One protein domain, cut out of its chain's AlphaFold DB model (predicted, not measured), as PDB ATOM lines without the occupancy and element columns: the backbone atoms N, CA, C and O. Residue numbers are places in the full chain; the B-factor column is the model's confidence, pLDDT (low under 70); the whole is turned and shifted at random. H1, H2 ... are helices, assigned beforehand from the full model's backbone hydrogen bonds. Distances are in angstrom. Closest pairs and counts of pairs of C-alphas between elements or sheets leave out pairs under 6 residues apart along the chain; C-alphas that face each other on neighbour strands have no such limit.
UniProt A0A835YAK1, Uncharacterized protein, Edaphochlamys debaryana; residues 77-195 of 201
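Overview. This is residues 77 to 195 of the 201 residues of an uncharacterized protein of Edaphochlamys debaryana (UniProt A0A835YAK1). Two pairs of helices lie side by side in a rounded body, H1 with H5 and H4 with H7, and the two pairs meet where H5 packs at a steep angle on residues 177 to 181 of H7, the longest helix. H2 spans one side from the end of H1 toward H4, the end of H6 and the start of H7 make a corner near Leu 160 and Ile 167, H3 lies at the rim, and residues 184 to 195 fold back from the end of H7. The printed part has 119 residues with seven named helices, H1 to H7 in order, and no named strand; its class is all helix. It is compact, with a radius of gyration of the C-alphas of 13.6 A and spans of 33 by 31 by 26 A.

Arrangement. H1, residues 80 to 92, touches H5, residues 135 to 146, at a shallow tilt of 19 degrees, opposite ways; their closest C-alphas, of Lys 92 and Cys 137, are 4.8 A apart. H2, residues 94 to 103, meets H1 only through their link. H2 is close to but not clearly touching H4, residues 119 to 129, with the closest C-alphas, of Ala 103 and Phe 126, 7.5 A apart. H3, residues 111 to 115, is apart from the six other helices. H4 touches H7, residues 167 to 183, at a shallow tilt of 6 degrees, the same way; their closest C-alphas, of Asp 120 and Glu 169, are 6.4 A apart. H5 touches H7 at a steep tilt of 53 degrees, opposite ways, the closest C-alphas being those of Cys 138 and Cys 181 at 5.5 A. H6, residues 153 to 160, only just touches residues 167 to 170 of H7, with 3 pairs of C-alphas within 8 A, the closest those of Leu 160 and Ile 167 at 6.5 A; their lines are about perpendicular at 89 degrees. H7, touching three helices, is the hub. In H1 to H6 every O i to N i+4 pair is within hydrogen-bond range; in H7 11 of 13 are.

Along the chain. H1 begins at C-alpha 80, (30.868, -37.097, 34.452), and is 18.1 A long. H2 measures 14.1 A, H3 6.1 A, H4 16.1 A, H5 16.2 A and H6 10.3 A from first to last C-alpha. H7 runs 25.1 A, from C-alpha 167 at (30.162, -51.294, 16.430) to C-alpha 183 at (47.443, -34.404, 9.709).

Size, cuts and confidence. The C-alphas of Ser 109 and Thr 195, the two farthest apart, are 36.5 A apart. The printed part, residues 77 to 195, has no cut, and no link between helices is long. The mean pLDDT of the printed part is 89.6, and residues 111 to 118 are under 70.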
ATOM      1  N   THR A  77      26.030 -45.493  34.759       83.25
ATOM      2  CA  THR A  77      25.965 -44.044  34.783       83.25
ATOM      3  C   THR A  77      27.132 -43.571  33.951       83.25
ATOM      4  O   THR A  77      28.278 -43.940  34.216       83.25
ATOM      5  N   ILE A  78      26.847 -42.759  32.936       86.81
ATOM      6  CA  ILE A  78      27.892 -42.140  32.128       86.81
ATOM      7  C   ILE A  78      28.817 -41.361  33.077       86.81
ATOM      8  O   ILE A  78      28.329 -40.481  33.792       86.81
ATOM      9  N   PRO A  79      30.132 -41.656  33.104       89.00
ATOM     10  CA  PRO A  79      31.058 -40.924  33.955       89.00
ATOM     11  C   PRO A  79      30.988 -39.419  33.652       89.00
ATOM     12  O   PRO A  79      30.896 -39.045  32.476       89.00
ATOM     13  N   PRO A  80      31.023 -38.536  34.664       90.62
ATOM     14  CA  PRO A  80      30.868 -37.097  34.452       90.62
ATOM     15  C   PRO A  80      31.929 -36.534  33.496       90.62
ATOM     16  O   PRO A  80      31.618 -35.700  32.649       90.62
ATOM     17  N   GLU A  81      33.156 -37.057  33.540       92.06
ATOM     18  CA  GLU A  81      34.218 -36.711  32.596       92.06
ATOM     19  C   GLU A  81      33.849 -37.030  31.140       92.06
ATOM     20  O   GLU A  81      34.250 -36.303  30.229       92.06
ATOM     21  N   CYS A  82      33.048 -38.073  30.918       94.19
ATOM     22  CA  CYS A  82      32.573 -38.476  29.604       94.19
ATOM     23  C   CYS A  82      31.352 -37.699  29.147       94.19
ATOM     24  O   CYS A  82      31.245 -37.411  27.955       94.19
ATOM     25  N   MET A  83      30.488 -37.283  30.073       93.62
ATOM     26  CA  MET A  83      29.441 -36.311  29.765       93.62
ATOM     27  C   MET A  83      30.068 -34.997  29.285       93.62
ATOM     28  O   MET A  83      29.768 -34.536  28.185       93.62
ATOM     29  N   ASP A  84      31.005 -34.438  30.052       94.19
ATOM     30  CA  ASP A  84      31.670 -33.176  29.715       94.19
ATOM     31  C   ASP A  84      32.487 -33.280  28.424       94.19
ATOM     32  O   ASP A  84      32.439 -32.388  27.568       94.19
ATOM     33  N   ALA A  85      33.249 -34.365  28.253       95.81
ATOM     34  CA  ALA A  85      34.018 -34.580  27.037       95.81
ATOM     35  C   ALA A  85      33.110 -34.791  25.820       95.81
ATOM     36  O   ALA A  85      33.407 -34.245  24.758       95.81
ATOM     37  N   GLY A  86      31.998 -35.516  25.971       93.94
ATOM     38  CA  GLY A  86      31.018 -35.746  24.912       93.94
ATOM     39  C   GLY A  86      30.293 -34.466  24.495       93.94
ATOM     40  O   GLY A  86      30.153 -34.198  23.304       93.94
ATOM     41  N   LEU A  87      29.893 -33.625  25.453       94.06
ATOM     42  CA  LEU A  87      29.304 -32.309  25.174       94.06
ATOM     43  C   LEU A  87      30.309 -31.373  24.492       94.06
ATOM     44  O   LEU A  87      29.968 -30.674  23.536       94.06
ATOM     45  N   ASN A  88      31.567 -31.380  24.940       95.25
ATOM     46  CA  ASN A  88      32.624 -30.609  24.296       95.25
ATOM     47  C   ASN A  88      32.898 -31.108  22.868       95.25
ATOM     48  O   ASN A  88      33.092 -30.291  21.974       95.25
ATOM     49  N   LEU A  89      32.874 -32.423  22.632       95.00
ATOM     50  CA  LEU A  89      33.015 -33.011  21.300       95.00
ATOM     51  C   LEU A  89      31.878 -32.563  20.380       95.00
ATOM     52  O   LEU A  89      32.146 -32.025  19.311       95.00
ATOM     53  N   GLN A  90      30.626 -32.653  20.833       92.25
ATOM     54  CA  GLN A  90      29.464 -32.145  20.094       92.25
ATOM     55  C   GLN A  90      29.589 -30.660  19.745       92.25
ATOM     56  O   GLN A  90      29.361 -30.264  18.605       92.25
ATOM     57  N   SER A  91      30.003 -29.831  20.707       96.00
ATOM     58  CA  SER A  91      30.149 -28.393  20.482       96.00
ATOM     59  C   SER A  91      31.313 -28.034  19.557       96.00
ATOM     60  O   SER A  91      31.234 -27.008  18.885       96.00
ATOM     61  N   LYS A  92      32.417 -28.787  19.583       97.50
ATOM     62  CA  LYS A  92      33.635 -28.470  18.818       97.50
ATOM     63  C   LYS A  92      33.691 -29.133  17.450       97.50
ATOM     64  O   LYS A  92      34.464 -28.664  16.624       97.50
ATOM     65  N   CYS A  93      32.888 -30.170  17.237       95.75
ATOM     66  CA  CYS A  93      32.772 -30.894  15.977       95.75
ATOM     67  C   CYS A  93      31.476 -30.567  15.211       95.75
ATOM     68  O   CYS A  93      31.080 -31.316  14.321       95.75
ATOM     69  N   SER A  94      30.756 -29.499  15.583       94.19
ATOM     70  CA  SER A  94      29.439 -29.193  15.008       94.19
ATOM     71  C   SER A  94      29.482 -28.972  13.496       94.19
ATOM     72  O   SER A  94      28.544 -29.359  12.805       94.19
ATOM     73  N   ASP A  95      30.566 -28.387  12.984       94.06
ATOM     74  CA  ASP A  95      30.734 -28.117  11.553       94.06
ATOM     75  C   ASP A  95      31.015 -29.416  10.776       94.06
ATOM     76  O   ASP A  95      30.519 -29.612   9.669       94.06
ATOM     77  N   GLU A  96      31.765 -30.344  11.371       93.38
ATOM     78  CA  GLU A  96      32.027 -31.672  10.821       93.38
ATOM     79  C   GLU A  96      30.759 -32.529  10.812       93.38
ATOM     80  O   GLU A  96      30.495 -33.217   9.825       93.38
ATOM     81  N   PHE A  97      29.947 -32.453  11.872       89.38
ATOM     82  CA  PHE A  97      28.644 -33.113  11.908       89.38
ATOM     83  C   PHE A  97      27.697 -32.530  10.864       89.38
ATOM     84  O   PHE A  97      27.087 -33.293  10.124       89.38
ATOM     85  N   ALA A  98      27.636 -31.203  10.732       89.19
ATOM     86  CA  ALA A  98      26.864 -30.533   9.690       89.19
ATOM     87  C   ALA A  98      27.228 -31.033   8.289       89.19
ATOM     88  O   ALA A  98      26.357 -31.411   7.507       89.19
ATOM     89  N   TYR A  99      28.532 -31.065   8.004       89.00
ATOM     90  CA  TYR A  99      29.061 -31.530   6.732       89.00
ATOM     91  C   TYR A  99      28.725 -33.003   6.479       89.00
ATOM     92  O   TYR A  99      28.303 -33.354   5.379       89.00
ATOM     93  N   ALA A 100      28.875 -33.864   7.490       88.44
ATOM     94  CA  ALA A 100      28.532 -35.277   7.380       88.44
ATOM     95  C   ALA A 100      27.034 -35.479   7.128       88.44
ATOM     96  O   ALA A 100      26.670 -36.200   6.206       88.44
ATOM     97  N   THR A 101      26.165 -34.806   7.885       85.94
ATOM     98  CA  THR A 101      24.706 -34.857   7.709       85.94
ATOM     99  C   THR A 101      24.305 -34.449   6.290       85.94
ATOM    100  O   THR A 101      23.528 -35.156   5.653       85.94
ATOM    101  N   GLU A 102      24.871 -33.361   5.759       87.81
ATOM    102  CA  GLU A 102      24.600 -32.911   4.389       87.81
ATOM    103  C   GLU A 102      25.116 -33.909   3.342       87.81
ATOM    104  O   GLU A 102      24.365 -34.332   2.463       87.81
ATOM    105  N   ALA A 103      26.378 -34.338   3.449       87.75
ATOM    106  CA  ALA A 103      27.003 -35.250   2.489       87.75
ATOM    107  C   ALA A 103      26.336 -36.634   2.464       87.75
ATOM    108  O   ALA A 103      26.241 -37.283   1.419       87.75
ATOM    109  N   LEU A 104      25.849 -37.083   3.617       85.94
ATOM    110  CA  LEU A 104      25.148 -38.348   3.774       85.94
ATOM    111  C   LEU A 104      23.644 -38.228   3.487       85.94
ATOM    112  O   LEU A 104      22.943 -39.240   3.467       85.94
ATOM    113  N   GLY A 105      23.146 -37.025   3.181       84.44
ATOM    114  CA  GLY A 105      21.738 -36.782   2.870       84.44
ATOM    115  C   GLY A 105      20.814 -37.151   4.028       84.44
ATOM    116  O   GLY A 105      19.736 -37.695   3.796       84.44
ATOM    117  N   VAL A 106      21.266 -36.917   5.260       82.19
ATOM    118  CA  VAL A 106      20.491 -37.190   6.468       82.19
ATOM    119  C   VAL A 106      19.381 -36.155   6.591       82.19
ATOM    120  O   VAL A 106      19.649 -34.953   6.633       82.19
ATOM    121  N   ASP A 107      18.134 -36.623   6.643       76.25
ATOM    122  CA  ASP A 107      16.982 -35.754   6.861       76.25
ATOM    123  C   ASP A 107      16.998 -35.257   8.318       76.25
ATOM    124  O   ASP A 107      16.916 -36.066   9.246       76.25
ATOM    125  N   PRO A 108      17.088 -33.938   8.564       71.56
ATOM    126  CA  PRO A 108      17.097 -33.399   9.920       71.56
ATOM    127  C   PRO A 108      15.772 -33.615  10.672       71.56
ATOM    128  O   PRO A 108      15.739 -33.443  11.889       71.56
ATOM    129  N   SER A 109      14.685 -33.956   9.972       78.75
ATOM    130  CA  SER A 109      13.393 -34.298  10.573       78.75
ATOM    131  C   SER A 109      13.276 -35.767  10.996       78.75
ATOM    132  O   SER A 109      12.425 -36.071  11.833       78.75
ATOM    133  N   ASP A 110      14.156 -36.644  10.496       72.38
ATOM    134  CA  ASP A 110      14.254 -38.056  10.889       72.38
ATOM    135  C   ASP A 110      15.717 -38.563  10.853       72.38
ATOM    136  O   ASP A 110      16.116 -39.353   9.986       72.38
ATOM    137  N   PRO A 111      16.562 -38.092  11.788       65.94
ATOM    138  CA  PRO A 111      17.982 -38.425  11.799       65.94
ATOM    139  C   PRO A 111      18.244 -39.910  12.087       65.94
ATOM    140  O   PRO A 111      19.219 -40.460  11.577       65.94
ATOM    141  N   GLN A 112      17.375 -40.578  12.858       65.81
ATOM    142  CA  GLN A 112      17.503 -42.010  13.141       65.81
ATOM    143  C   GLN A 112      17.309 -42.860  11.879       65.81
ATOM    144  O   GLN A 112      18.135 -43.734  11.610       65.81
ATOM    145  N   ALA A 113      16.261 -42.602  11.088       65.88
ATOM    146  CA  ALA A 113      16.017 -43.381   9.872       65.88
ATOM    147  C   ALA A 113      17.126 -43.191   8.832       65.88
ATOM    148  O   ALA A 113      17.478 -44.122   8.107       65.88
ATOM    149  N   ALA A 114      17.704 -41.992   8.773       63.22
ATOM    150  CA  ALA A 114      18.764 -41.692   7.832       63.22
ATOM    151  C   ALA A 114      20.121 -42.297   8.221       63.22
ATOM    152  O   ALA A 114      20.833 -42.759   7.333       63.22
ATOM    153  N   LEU A 115      20.467 -42.326   9.517       62.22
ATOM    154  CA  LEU A 115      21.689 -42.972  10.008       62.22
ATOM    155  C   LEU A 115      21.607 -44.501   9.880       62.22
ATOM    156  O   LEU A 115      22.540 -45.114   9.373       62.22
ATOM    157  N   GLY A 116      20.456 -45.102  10.211       62.62
ATOM    158  CA  GLY A 116      20.231 -46.548  10.069       62.62
ATOM    159  C   GLY A 116      20.280 -47.076   8.629       62.62
ATOM    160  O   GLY A 116      20.396 -48.280   8.415       62.62
ATOM    161  N   ALA A 117      20.217 -46.188   7.632       62.62
ATOM    162  CA  ALA A 117      20.262 -46.526   6.211       62.62
ATOM    163  C   ALA A 117      21.613 -46.230   5.536       62.62
ATOM    164  O   ALA A 117      21.734 -46.417   4.322       62.62
ATOM    165  N   LEU A 118      22.619 -45.731   6.269       68.56
ATOM    166  CA  LEU A 118      23.910 -45.388   5.669       68.56
ATOM    167  C   LEU A 118      24.631 -46.636   5.168       68.56
ATOM    168  O   LEU A 118      25.012 -46.678   3.997       68.56
ATOM    169  N   GLY A 119      24.747 -47.657   6.017       77.50
ATOM    170  CA  GLY A 119      25.490 -48.876   5.730       77.50
ATOM    171  C   GLY A 119      26.996 -48.634   5.558       77.50
ATOM    172  O   GLY A 119      27.448 -47.581   5.095       77.50
ATOM    173  N   ASP A 120      27.788 -49.662   5.866       80.38
ATOM    174  CA  ASP A 120      29.256 -49.601   5.881       80.38
ATOM    175  C   ASP A 120      29.872 -48.994   4.613       80.38
ATOM    176  O   ASP A 120      30.799 -48.188   4.679       80.38
ATOM    177  N   ALA A 121      29.352 -49.355   3.434       86.38
ATOM    178  CA  ALA A 121      29.919 -48.923   2.158       86.38
ATOM    179  C   ALA A 121      29.788 -47.409   1.931       86.38
ATOM    180  O   ALA A 121      30.724 -46.773   1.441       86.38
ATOM    181  N   ARG A 122      28.644 -46.817   2.293       86.44
ATOM    182  CA  ARG A 122      28.404 -45.380   2.111       86.44
ATOM    183  C   ARG A 122      29.159 -44.571   3.152       86.44
ATOM    184  O   ARG A 122      29.740 -43.542   2.806       86.44
ATOM    185  N   LEU A 123      29.184 -45.056   4.397       87.75
ATOM    186  CA  LEU A 123      29.995 -44.462   5.452       87.75
ATOM    187  C   LEU A 123      31.469 -44.463   5.039       87.75
ATOM    188  O   LEU A 123      32.107 -43.416   5.064       87.75
ATOM    189  N   GLN A 124      31.995 -45.597   4.574       90.12
ATOM    190  CA  GLN A 124      33.385 -45.688   4.135       90.12
ATOM    191  C   GLN A 124      33.678 -44.755   2.953       90.12
ATOM    192  O   GLN A 124      34.661 -44.019   2.991       90.12
ATOM    193  N   GLN A 125      32.802 -44.709   1.943       91.06
ATOM    194  CA  GLN A 125      32.946 -43.795   0.805       91.06
ATOM    195  C   GLN A 125      32.987 -42.320   1.245       91.06
ATOM    196  O   GLN A 125      33.772 -41.523   0.719       91.06
ATOM    197  N   PHE A 126      32.156 -41.947   2.218       91.75
ATOM    198  CA  PHE A 126      32.194 -40.619   2.816       91.75
ATOM    199  C   PHE A 126      33.515 -40.381   3.556       91.75
ATOM    200  O   PHE A 126      34.194 -39.396   3.279       91.75
ATOM    201  N   LEU A 127      33.933 -41.296   4.433       93.38
ATOM    202  CA  LEU A 127      35.177 -41.171   5.200       93.38
ATOM    203  C   LEU A 127      36.431 -41.112   4.309       93.38
ATOM    204  O   LEU A 127      37.420 -40.487   4.689       93.38
ATOM    205  N   ASP A 128      36.406 -41.720   3.124       92.50
ATOM    206  CA  ASP A 128      37.514 -41.663   2.161       92.50
ATOM    207  C   ASP A 128      37.625 -40.301   1.455       92.50
ATOM    208  O   ASP A 128      38.714 -39.906   1.033       92.50
ATOM    209  N   SER A 129      36.515 -39.567   1.337       92.81
ATOM    210  CA  SER A 129      36.446 -38.264   0.656       92.81
ATOM    211  C   SER A 129      36.346 -37.068   1.607       92.81
ATOM    212  O   SER A 129      36.566 -35.929   1.186       92.81
ATOM    213  N   ALA A 130      36.058 -37.310   2.886       94.50
ATOM    214  CA  ALA A 130      35.856 -36.267   3.875       94.50
ATOM    215  C   ALA A 130      37.134 -35.431   4.131       94.50
ATOM    216  O   ALA A 130      38.263 -35.952   4.203       94.50
ATOM    217  N   PRO A 131      36.985 -34.102   4.300       94.62
ATOM    218  CA  PRO A 131      38.093 -33.237   4.675       94.62
ATOM    219  C   PRO A 131      38.574 -33.569   6.098       94.62
ATOM    220  O   PRO A 131      37.777 -34.026   6.922       94.62
ATOM    221  N   PRO A 132      39.861 -33.330   6.425       95.25
ATOM    222  CA  PRO A 132      40.342 -33.514   7.789       95.25
ATOM    223  C   PRO A 132      39.483 -32.715   8.785       95.25
ATOM    224  O   PRO A 132      39.102 -31.585   8.464       95.25
ATOM    225  N   PRO A 133      39.204 -33.252   9.987       96.88
ATOM    226  CA  PRO A 133      38.507 -32.490  11.012       96.88
ATOM    227  C   PRO A 133      39.307 -31.249  11.415       96.88
ATOM    228  O   PRO A 133      40.537 -31.208  11.313       96.88
ATOM    229  N   SER A 134      38.612 -30.236  11.918       97.56
ATOM    230  CA  SER A 134      39.243 -29.037  12.447       97.56
ATOM    231  C   SER A 134      40.133 -29.352  13.654       97.56
ATOM    232  O   SER A 134      39.938 -30.324  14.387       97.56
ATOM    233  N   VAL A 135      41.093 -28.463  13.923       98.00
ATOM    234  CA  VAL A 135      41.977 -28.566  15.099       98.00
ATOM    235  C   VAL A 135      41.170 -28.624  16.403       98.00
ATOM    236  O   VAL A 135      41.536 -29.362  17.318       98.00
ATOM    237  N   GLN A 136      40.065 -27.872  16.496       97.75
ATOM    238  CA  GLN A 136      39.229 -27.846  17.700       97.75
ATOM    239  C   GLN A 136      38.461 -29.154  17.887       97.75
ATOM    240  O   GLN A 136      38.433 -29.676  19.002       97.75
ATOM    241  N   CYS A 137      37.885 -29.693  16.809       97.88
ATOM    242  CA  CYS A 137      37.222 -30.987  16.849       97.88
ATOM    243  C   CYS A 137      38.213 -32.094  17.228       97.88
ATOM    244  O   CYS A 137      37.972 -32.839  18.172       97.88
ATOM    245  N   CYS A 138      39.394 -32.129  16.605       98.19
ATOM    246  CA  CYS A 138      40.427 -33.107  16.939       98.19
ATOM    247  C   CYS A 138      40.905 -33.034  18.393       98.19
ATOM    248  O   CYS A 138      41.070 -34.071  19.034       98.19
ATOM    249  N   ALA A 139      41.088 -31.832  18.946       97.88
ATOM    250  CA  ALA A 139      41.439 -31.673  20.355       97.88
ATOM    251  C   ALA A 139      40.327 -32.192  21.288       97.88
ATOM    252  O   ALA A 139      40.611 -32.813  22.317       97.88
ATOM    253  N   ALA A 140      39.056 -31.974  20.932       97.88
ATOM    254  CA  ALA A 140      37.921 -32.494  21.686       97.88
ATOM    255  C   ALA A 140      37.807 -34.027  21.583       97.88
ATOM    256  O   ALA A 140      37.643 -34.683  22.613       97.88
ATOM    257  N   SER A 141      37.989 -34.595  20.388       97.44
ATOM    258  CA  SER A 141      38.051 -36.043  20.153       97.44
ATOM    259  C   SER A 141      39.174 -36.702  20.946       97.44
ATOM    260  O   SER A 141      38.943 -37.698  21.627       97.44
ATOM    261  N   ALA A 142      40.367 -36.102  20.957       96.75
ATOM    262  CA  ALA A 142      41.478 -36.576  21.773       96.75
ATOM    263  C   ALA A 142      41.136 -36.552  23.273       96.75
ATOM    264  O   ALA A 142      41.440 -37.508  23.983       96.75
ATOM    265  N   LYS A 143      40.469 -35.498  23.767       96.56
ATOM    266  CA  LYS A 143      40.036 -35.412  25.172       96.56
ATOM    267  C   LYS A 143      39.026 -36.507  25.530       96.56
ATOM    268  O   LYS A 143      39.193 -37.150  26.560       96.56
ATOM    269  N   PHE A 144      38.022 -36.733  24.683       96.69
ATOM    270  CA  PHE A 144      37.031 -37.800  24.862       96.69
ATOM    271  C   PHE A 144      37.684 -39.184  24.893       96.69
ATOM    272  O   PHE A 144      37.449 -39.980  25.799       96.69
ATOM    273  N   ASN A 145      38.577 -39.436  23.940       95.94
ATOM    274  CA  ASN A 145      39.317 -40.682  23.847       95.94
ATOM    275  C   ASN A 145      40.242 -40.914  25.056       95.94
ATOM    276  O   ASN A 145      40.257 -41.997  25.631       95.94
ATOM    277  N   ASN A 146      40.997 -39.896  25.475       95.06
ATOM    278  CA  ASN A 146      41.945 -40.000  26.590       95.06
ATOM    279  C   ASN A 146      41.258 -40.112  27.960       95.06
ATOM    280  O   ASN A 146      41.888 -40.549  28.920       95.06
ATOM    281  N   ALA A 147      39.982 -39.733  28.049       95.00
ATOM    282  CA  ALA A 147      39.125 -40.024  29.194       95.00
ATOM    283  C   ALA A 147      38.570 -41.464  29.171       95.00
ATOM    284  O   ALA A 147      37.810 -41.839  30.056       95.00
ATOM    285  N   TYR A 148      38.959 -42.279  28.182       94.50
ATOM    286  CA  TYR A 148      38.504 -43.657  27.985       94.50
ATOM    287  C   TYR A 148      36.984 -43.771  27.852       94.50
ATOM    288  O   TYR A 148      36.392 -44.780  28.226       94.50
ATOM    289  N   CYS A 149      36.331 -42.746  27.304       94.50
ATOM    290  CA  CYS A 149      34.873 -42.716  27.255       94.50
ATOM    291  C   CYS A 149      34.293 -43.807  26.365       94.50
ATOM    292  O   CYS A 149      33.306 -44.428  26.730       94.50
ATOM    293  N   SER A 150      34.977 -44.152  25.278       93.44
ATOM    294  CA  SER A 150      34.635 -45.292  24.425       93.44
ATOM    295  C   SER A 150      34.790 -46.662  25.107       93.44
ATOM    296  O   SER A 150      34.443 -47.684  24.518       93.44
ATOM    297  N   CYS A 151      35.340 -46.702  26.324       92.81
ATOM    298  CA  CYS A 151      35.488 -47.901  27.146       92.81
ATOM    299  C   CYS A 151      34.408 -48.028  28.225       92.81
ATOM    300  O   CYS A 151      34.314 -49.079  28.858       92.81
ATOM    301  N   ALA A 152      33.621 -46.975  28.464       92.25
ATOM    302  CA  ALA A 152      32.516 -47.012  29.410       92.25
ATOM    303  C   ALA A 152      31.287 -47.657  28.738       92.25
ATOM    304  O   ALA A 152      30.847 -47.136  27.709       92.25
ATOM    305  N   PRO A 153      30.701 -48.735  29.300       91.31
ATOM    306  CA  PRO A 153      29.547 -49.417  28.703       91.31
ATOM    307  C   PRO A 153      28.386 -48.470  28.376       91.31
ATOM    308  O   PRO A 153      27.966 -48.405  27.229       91.31
ATOM    309  N   ALA A 154      27.989 -47.619  29.328       90.88
ATOM    310  CA  ALA A 154      26.924 -46.625  29.144       90.88
ATOM    311  C   ALA A 154      27.148 -45.677  27.952       90.88
ATOM    312  O   ALA A 154      26.210 -45.259  27.275       90.88
ATOM    313  N   VAL A 155      28.405 -45.291  27.714       91.75
ATOM    314  CA  VAL A 155      28.770 -44.413  26.597       91.75
ATOM    315  C   VAL A 155      28.743 -45.192  25.291       91.75
ATOM    316  O   VAL A 155      28.302 -44.658  24.279       91.75
ATOM    317  N   LEU A 156      29.208 -46.441  25.308       90.62
ATOM    318  CA  LEU A 156      29.197 -47.293  24.132       90.62
ATOM    319  C   LEU A 156      27.767 -47.601  23.687       90.62
ATOM    320  O   LEU A 156      27.479 -47.449  22.508       90.62
ATOM    321  N   ASP A 157      26.867 -47.919  24.616       90.31
ATOM    322  CA  ASP A 157      25.445 -48.137  24.330       90.31
ATOM    323  C   ASP A 157      24.802 -46.890  23.712       90.31
ATOM    324  O   ASP A 157      24.082 -46.971  22.715       90.31
ATOM    325  N   LEU A 158      25.120 -45.707  24.249       89.19
ATOM    326  CA  LEU A 158      24.667 -44.442  23.674       89.19
ATOM    327  C   LEU A 158      25.195 -44.252  22.245       89.19
ATOM    328  O   LEU A 158      24.440 -43.857  21.362       89.19
ATOM    329  N   ILE A 159      26.473 -44.528  21.997       88.75
ATOM    330  CA  ILE A 159      27.077 -44.403  20.664       88.75
ATOM    331  C   ILE A 159      26.445 -45.388  19.679       88.75
ATOM    332  O   ILE A 159      26.097 -44.988  18.572       88.75
ATOM    333  N   LEU A 160      26.259 -46.640  20.096       86.75
ATOM    334  CA  LEU A 160      25.641 -47.690  19.290       86.75
ATOM    335  C   LEU A 160      24.207 -47.331  18.890       86.75
ATOM    336  O   LEU A 160      23.832 -47.532  17.738       86.75
ATOM    337  N   SER A 161      23.464 -46.651  19.770       84.44
ATOM    338  CA  SER A 161      22.131 -46.133  19.435       84.44
ATOM    339  C   SER A 161      22.123 -45.120  18.274       84.44
ATOM    340  O   SER A 161      21.085 -44.912  17.644       84.44
ATOM    341  N   PHE A 162      23.270 -44.500  17.963       81.62
ATOM    342  CA  PHE A 162      23.444 -43.603  16.815       81.62
ATOM    343  C   PHE A 162      24.053 -44.286  15.586       81.62
ATOM    344  O   PHE A 162      23.923 -43.753  14.486       81.62
ATOM    345  N   THR A 163      24.703 -45.438  15.753       82.62
ATOM    346  CA  THR A 163      25.355 -46.203  14.675       82.62
ATOM    347  C   THR A 163      24.605 -47.492  14.354       82.62
ATOM    348  O   THR A 163      25.213 -48.503  14.021       82.62
ATOM    349  N   ASN A 164      23.275 -47.478  14.505       83.62
ATOM    350  CA  ASN A 164      22.398 -48.609  14.184       83.62
ATOM    351  C   ASN A 164      22.793 -49.926  14.881       83.62
ATOM    352  O   ASN A 164      22.743 -50.998  14.281       83.62
ATOM    353  N   ASP A 165      23.249 -49.828  16.131       86.44
ATOM    354  CA  ASP A 165      23.816 -50.927  16.917       86.44
ATOM    355  C   ASP A 165      25.034 -51.624  16.269       86.44
ATOM    356  O   ASP A 165      25.467 -52.690  16.715       86.44
ATOM    357  N   ASP A 166      25.647 -51.006  15.252       87.00
ATOM    358  CA  ASP A 166      26.845 -51.502  14.588       87.00
ATOM    359  C   ASP A 166      28.108 -50.863  15.171       87.00
ATOM    360  O   ASP A 166      28.423 -49.680  15.002       87.00
ATOM    361  N   ILE A 167      28.885 -51.694  15.856       89.25
ATOM    362  CA  ILE A 167      30.162 -51.294  16.430       89.25
ATOM    363  C   ILE A 167      31.233 -51.013  15.367       89.25
ATOM    364  O   ILE A 167      32.173 -50.261  15.628       89.25
ATOM    365  N   ASN A 168      31.127 -51.597  14.172       90.62
ATOM    366  CA  ASN A 168      32.099 -51.413  13.098       90.62
ATOM    367  C   ASN A 168      32.009 -50.015  12.491       90.62
ATOM    368  O   ASN A 168      33.055 -49.424  12.215       90.62
ATOM    369  N   GLU A 169      30.805 -49.449  12.375       88.94
ATOM    370  CA  GLU A 169      30.611 -48.054  11.969       88.94
ATOM    371  C   GLU A 169      31.326 -47.107  12.943       88.94
ATOM    372  O   GLU A 169      32.104 -46.234  12.538       88.94
ATOM    373  N   TYR A 170      31.161 -47.346  14.249       91.00
ATOM    374  CA  TYR A 170      31.850 -46.564  15.271       91.00
ATOM    375  C   TYR A 170      33.375 -46.740  15.233       91.00
ATOM    376  O   TYR A 170      34.123 -45.758  15.339       91.00
ATOM    377  N   VAL A 171      33.867 -47.970  15.047       92.00
ATOM    378  CA  VAL A 171      35.304 -48.253  14.877       92.00
ATOM    379  C   VAL A 171      35.853 -47.531  13.642       92.00
ATOM    380  O   VAL A 171      36.937 -46.947  13.712       92.00
ATOM    381  N   GLY A 172      35.123 -47.547  12.525       91.50
ATOM    382  CA  GLY A 172      35.493 -46.881  11.276       91.50
ATOM    383  C   GLY A 172      35.632 -45.371  11.453       91.50
ATOM    384  O   GLY A 172      36.683 -44.804  11.136       91.50
ATOM    385  N   LEU A 173      34.624 -44.737  12.057       92.31
ATOM    386  CA  LEU A 173      34.643 -43.310  12.379       92.31
ATOM    387  C   LEU A 173      35.788 -42.962  13.343       92.31
ATOM    388  O   LEU A 173      36.547 -42.021  13.116       92.31
ATOM    389  N   SER A 174      35.971 -43.757  14.394       94.50
ATOM    390  CA  SER A 174      37.021 -43.528  15.391       94.50
ATOM    391  C   SER A 174      38.426 -43.620  14.785       94.50
ATOM    392  O   SER A 174      39.273 -42.759  15.037       94.50
ATOM    393  N   LYS A 175      38.668 -44.611  13.916       94.75
ATOM    394  CA  LYS A 175      39.926 -44.746  13.161       94.75
ATOM    395  C   LYS A 175      40.129 -43.624  12.147       94.75
ATOM    396  O   LYS A 175      41.268 -43.227  11.892       94.75
ATOM    397  N   TYR A 176      39.051 -43.112  11.551       95.12
ATOM    398  CA  TYR A 176      39.119 -41.927  10.703       95.12
ATOM    399  C   TYR A 176      39.642 -40.723  11.495       95.12
ATOM    400  O   TYR A 176      40.621 -40.107  11.072       95.12
ATOM    401  N   PHE A 177      39.070 -40.434  12.669       96.50
ATOM    402  CA  PHE A 177      39.546 -39.341  13.521       96.50
ATOM    403  C   PHE A 177      40.998 -39.539  13.958       96.50
ATOM    404  O   PHE A 177      41.796 -38.615  13.816       96.50
ATOM    405  N   GLU A 178      41.374 -40.736  14.414       96.06
ATOM    406  CA  GLU A 178      42.756 -41.042  14.811       96.06
ATOM    407  C   GLU A 178      43.754 -40.729  13.679       96.06
ATOM    408  O   GLU A 178      44.754 -40.032  13.878       96.06
ATOM    409  N   ARG A 179      43.450 -41.190  12.457       96.81
ATOM    410  CA  ARG A 179      44.293 -40.974  11.276       96.81
ATOM    411  C   ARG A 179      44.351 -39.502  10.873       96.81
ATOM    412  O   ARG A 179      45.441 -38.969  10.672       96.81
ATOM    413  N   ARG A 180      43.196 -38.851  10.726       97.19
ATOM    414  CA  ARG A 180      43.095 -37.507  10.131       97.19
ATOM    415  C   ARG A 180      43.496 -36.409  11.103       97.19
ATOM    416  O   ARG A 180      44.073 -35.412  10.681       97.19
ATOM    417  N   CYS A 181      43.301 -36.607  12.404       97.50
ATOM    418  CA  CYS A 181      43.728 -35.631  13.401       97.50
ATOM    419  C   CYS A 181      45.253 -35.496  13.504       97.50
ATOM    420  O   CYS A 181      45.764 -34.421  13.821       97.50
ATOM    421  N   LYS A 182      46.006 -36.539  13.130       97.00
ATOM    422  CA  LYS A 182      47.464 -36.454  12.977       97.00
ATOM    423  C   LYS A 182      47.882 -35.433  11.913       97.00
ATOM    424  O   LYS A 182      48.887 -34.751  12.098       97.00
ATOM    425  N   GLU A 183      47.123 -35.305  10.826       96.19
ATOM    426  CA  GLU A 183      47.443 -34.404   9.709       96.19
ATOM    427  C   GLU A 183      47.308 -32.925  10.088       96.19
ATOM    428  O   GLU A 183      48.009 -32.079   9.538       96.19
ATOM    429  N   VAL A 184      46.458 -32.619  11.072       95.94
ATOM    430  CA  VAL A 184      46.241 -31.260  11.598       95.94
ATOM    431  C   VAL A 184      47.009 -30.989  12.899       95.94
ATOM    432  O   VAL A 184      46.733 -30.016  13.599       95.94
ATOM    433  N   GLY A 185      47.982 -31.842  13.244       95.81
ATOM    434  CA  GLY A 185      48.843 -31.657  14.416       95.81
ATOM    435  C   GLY A 185      48.191 -31.995  15.761       95.81
ATOM    436  O   GLY A 185      48.679 -31.547  16.794       95.81
ATOM    437  N   GLN A 186      47.112 -32.783  15.764       96.50
ATOM    438  CA  GLN A 186      46.398 -33.247  16.962       96.50
ATOM    439  C   GLN A 186      46.359 -34.789  17.034       96.50
ATOM    440  O   GLN A 186      45.280 -35.383  17.029       96.50
ATOM    441  N   PRO A 187      47.510 -35.485  17.043       95.75
ATOM    442  CA  PRO A 187      47.517 -36.942  17.110       95.75
ATOM    443  C   PRO A 187      46.987 -37.441  18.463       95.75
ATOM    444  O   PRO A 187      47.300 -36.880  19.512       95.75
ATOM    445  N   PHE A 188      46.250 -38.546  18.442       95.12
ATOM    446  CA  PHE A 188      45.883 -39.315  19.631       95.12
ATOM    447  C   PHE A 188      45.919 -40.815  19.304       95.12
ATOM    448  O   PHE A 188      46.050 -41.182  18.140       95.12
ATOM    449  N   THR A 189      45.857 -41.670  20.325       94.31
ATOM    450  CA  THR A 189      45.807 -43.133  20.172       94.31
ATOM    451  C   THR A 189      44.435 -43.622  20.579       94.31
ATOM    452  O   THR A 189      44.039 -43.372  21.713       94.31
ATOM    453  N   LEU A 190      43.723 -44.300  19.686       94.12
ATOM    454  CA  LEU A 190      42.362 -44.756  19.940       94.12
ATOM    455  C   LEU A 190      42.315 -45.803  21.068       94.12
ATOM    456  O   LEU A 190      42.965 -46.846  20.981       94.12
ATOM    457  N   TYR A 191      41.495 -45.544  22.089       93.94
ATOM    458  CA  TYR A 191      41.142 -46.492  23.144       93.94
ATOM    459  C   TYR A 191      39.703 -46.964  22.949       93.94
ATOM    460  O   TYR A 191      38.752 -46.260  23.269       93.94
ATOM    461  N   LEU A 192      39.551 -48.167  22.414       91.69
ATOM    462  CA  LEU A 192      38.278 -48.819  22.134       91.69
ATOM    463  C   LEU A 192      38.415 -50.340  22.306       91.69
ATOM    464  O   LEU A 192      39.429 -50.934  21.916       91.69
ATOM    465  N   GLN A 193      37.388 -50.980  22.873       87.62
ATOM    466  CA  GLN A 193      37.322 -52.433  23.088       87.62
ATOM    467  C   GLN A 193      38.590 -52.996  23.769       87.62
ATOM    468  O   GLN A 193      38.906 -52.647  24.903       87.62
ATOM    469  N   GLY A 194      39.350 -53.865  23.090       86.31
ATOM    470  CA  GLY A 194      40.517 -54.557  23.645       86.31
ATOM    471  C   GLY A 194      41.714 -53.660  23.979       86.31
ATOM    472  O   GLY A 194      42.667 -54.135  24.592       86.31
ATOM    473  N   THR A 195      41.678 -52.383  23.595       90.50
ATOM    474  CA  THR A 195      42.711 -51.391  23.950       90.50
ATOM    475  C   THR A 195      42.357 -50.583  25.199       90.50
ATOM    476  O   THR A 195      43.178 -49.808  25.684       90.50
TER     477      THR A 195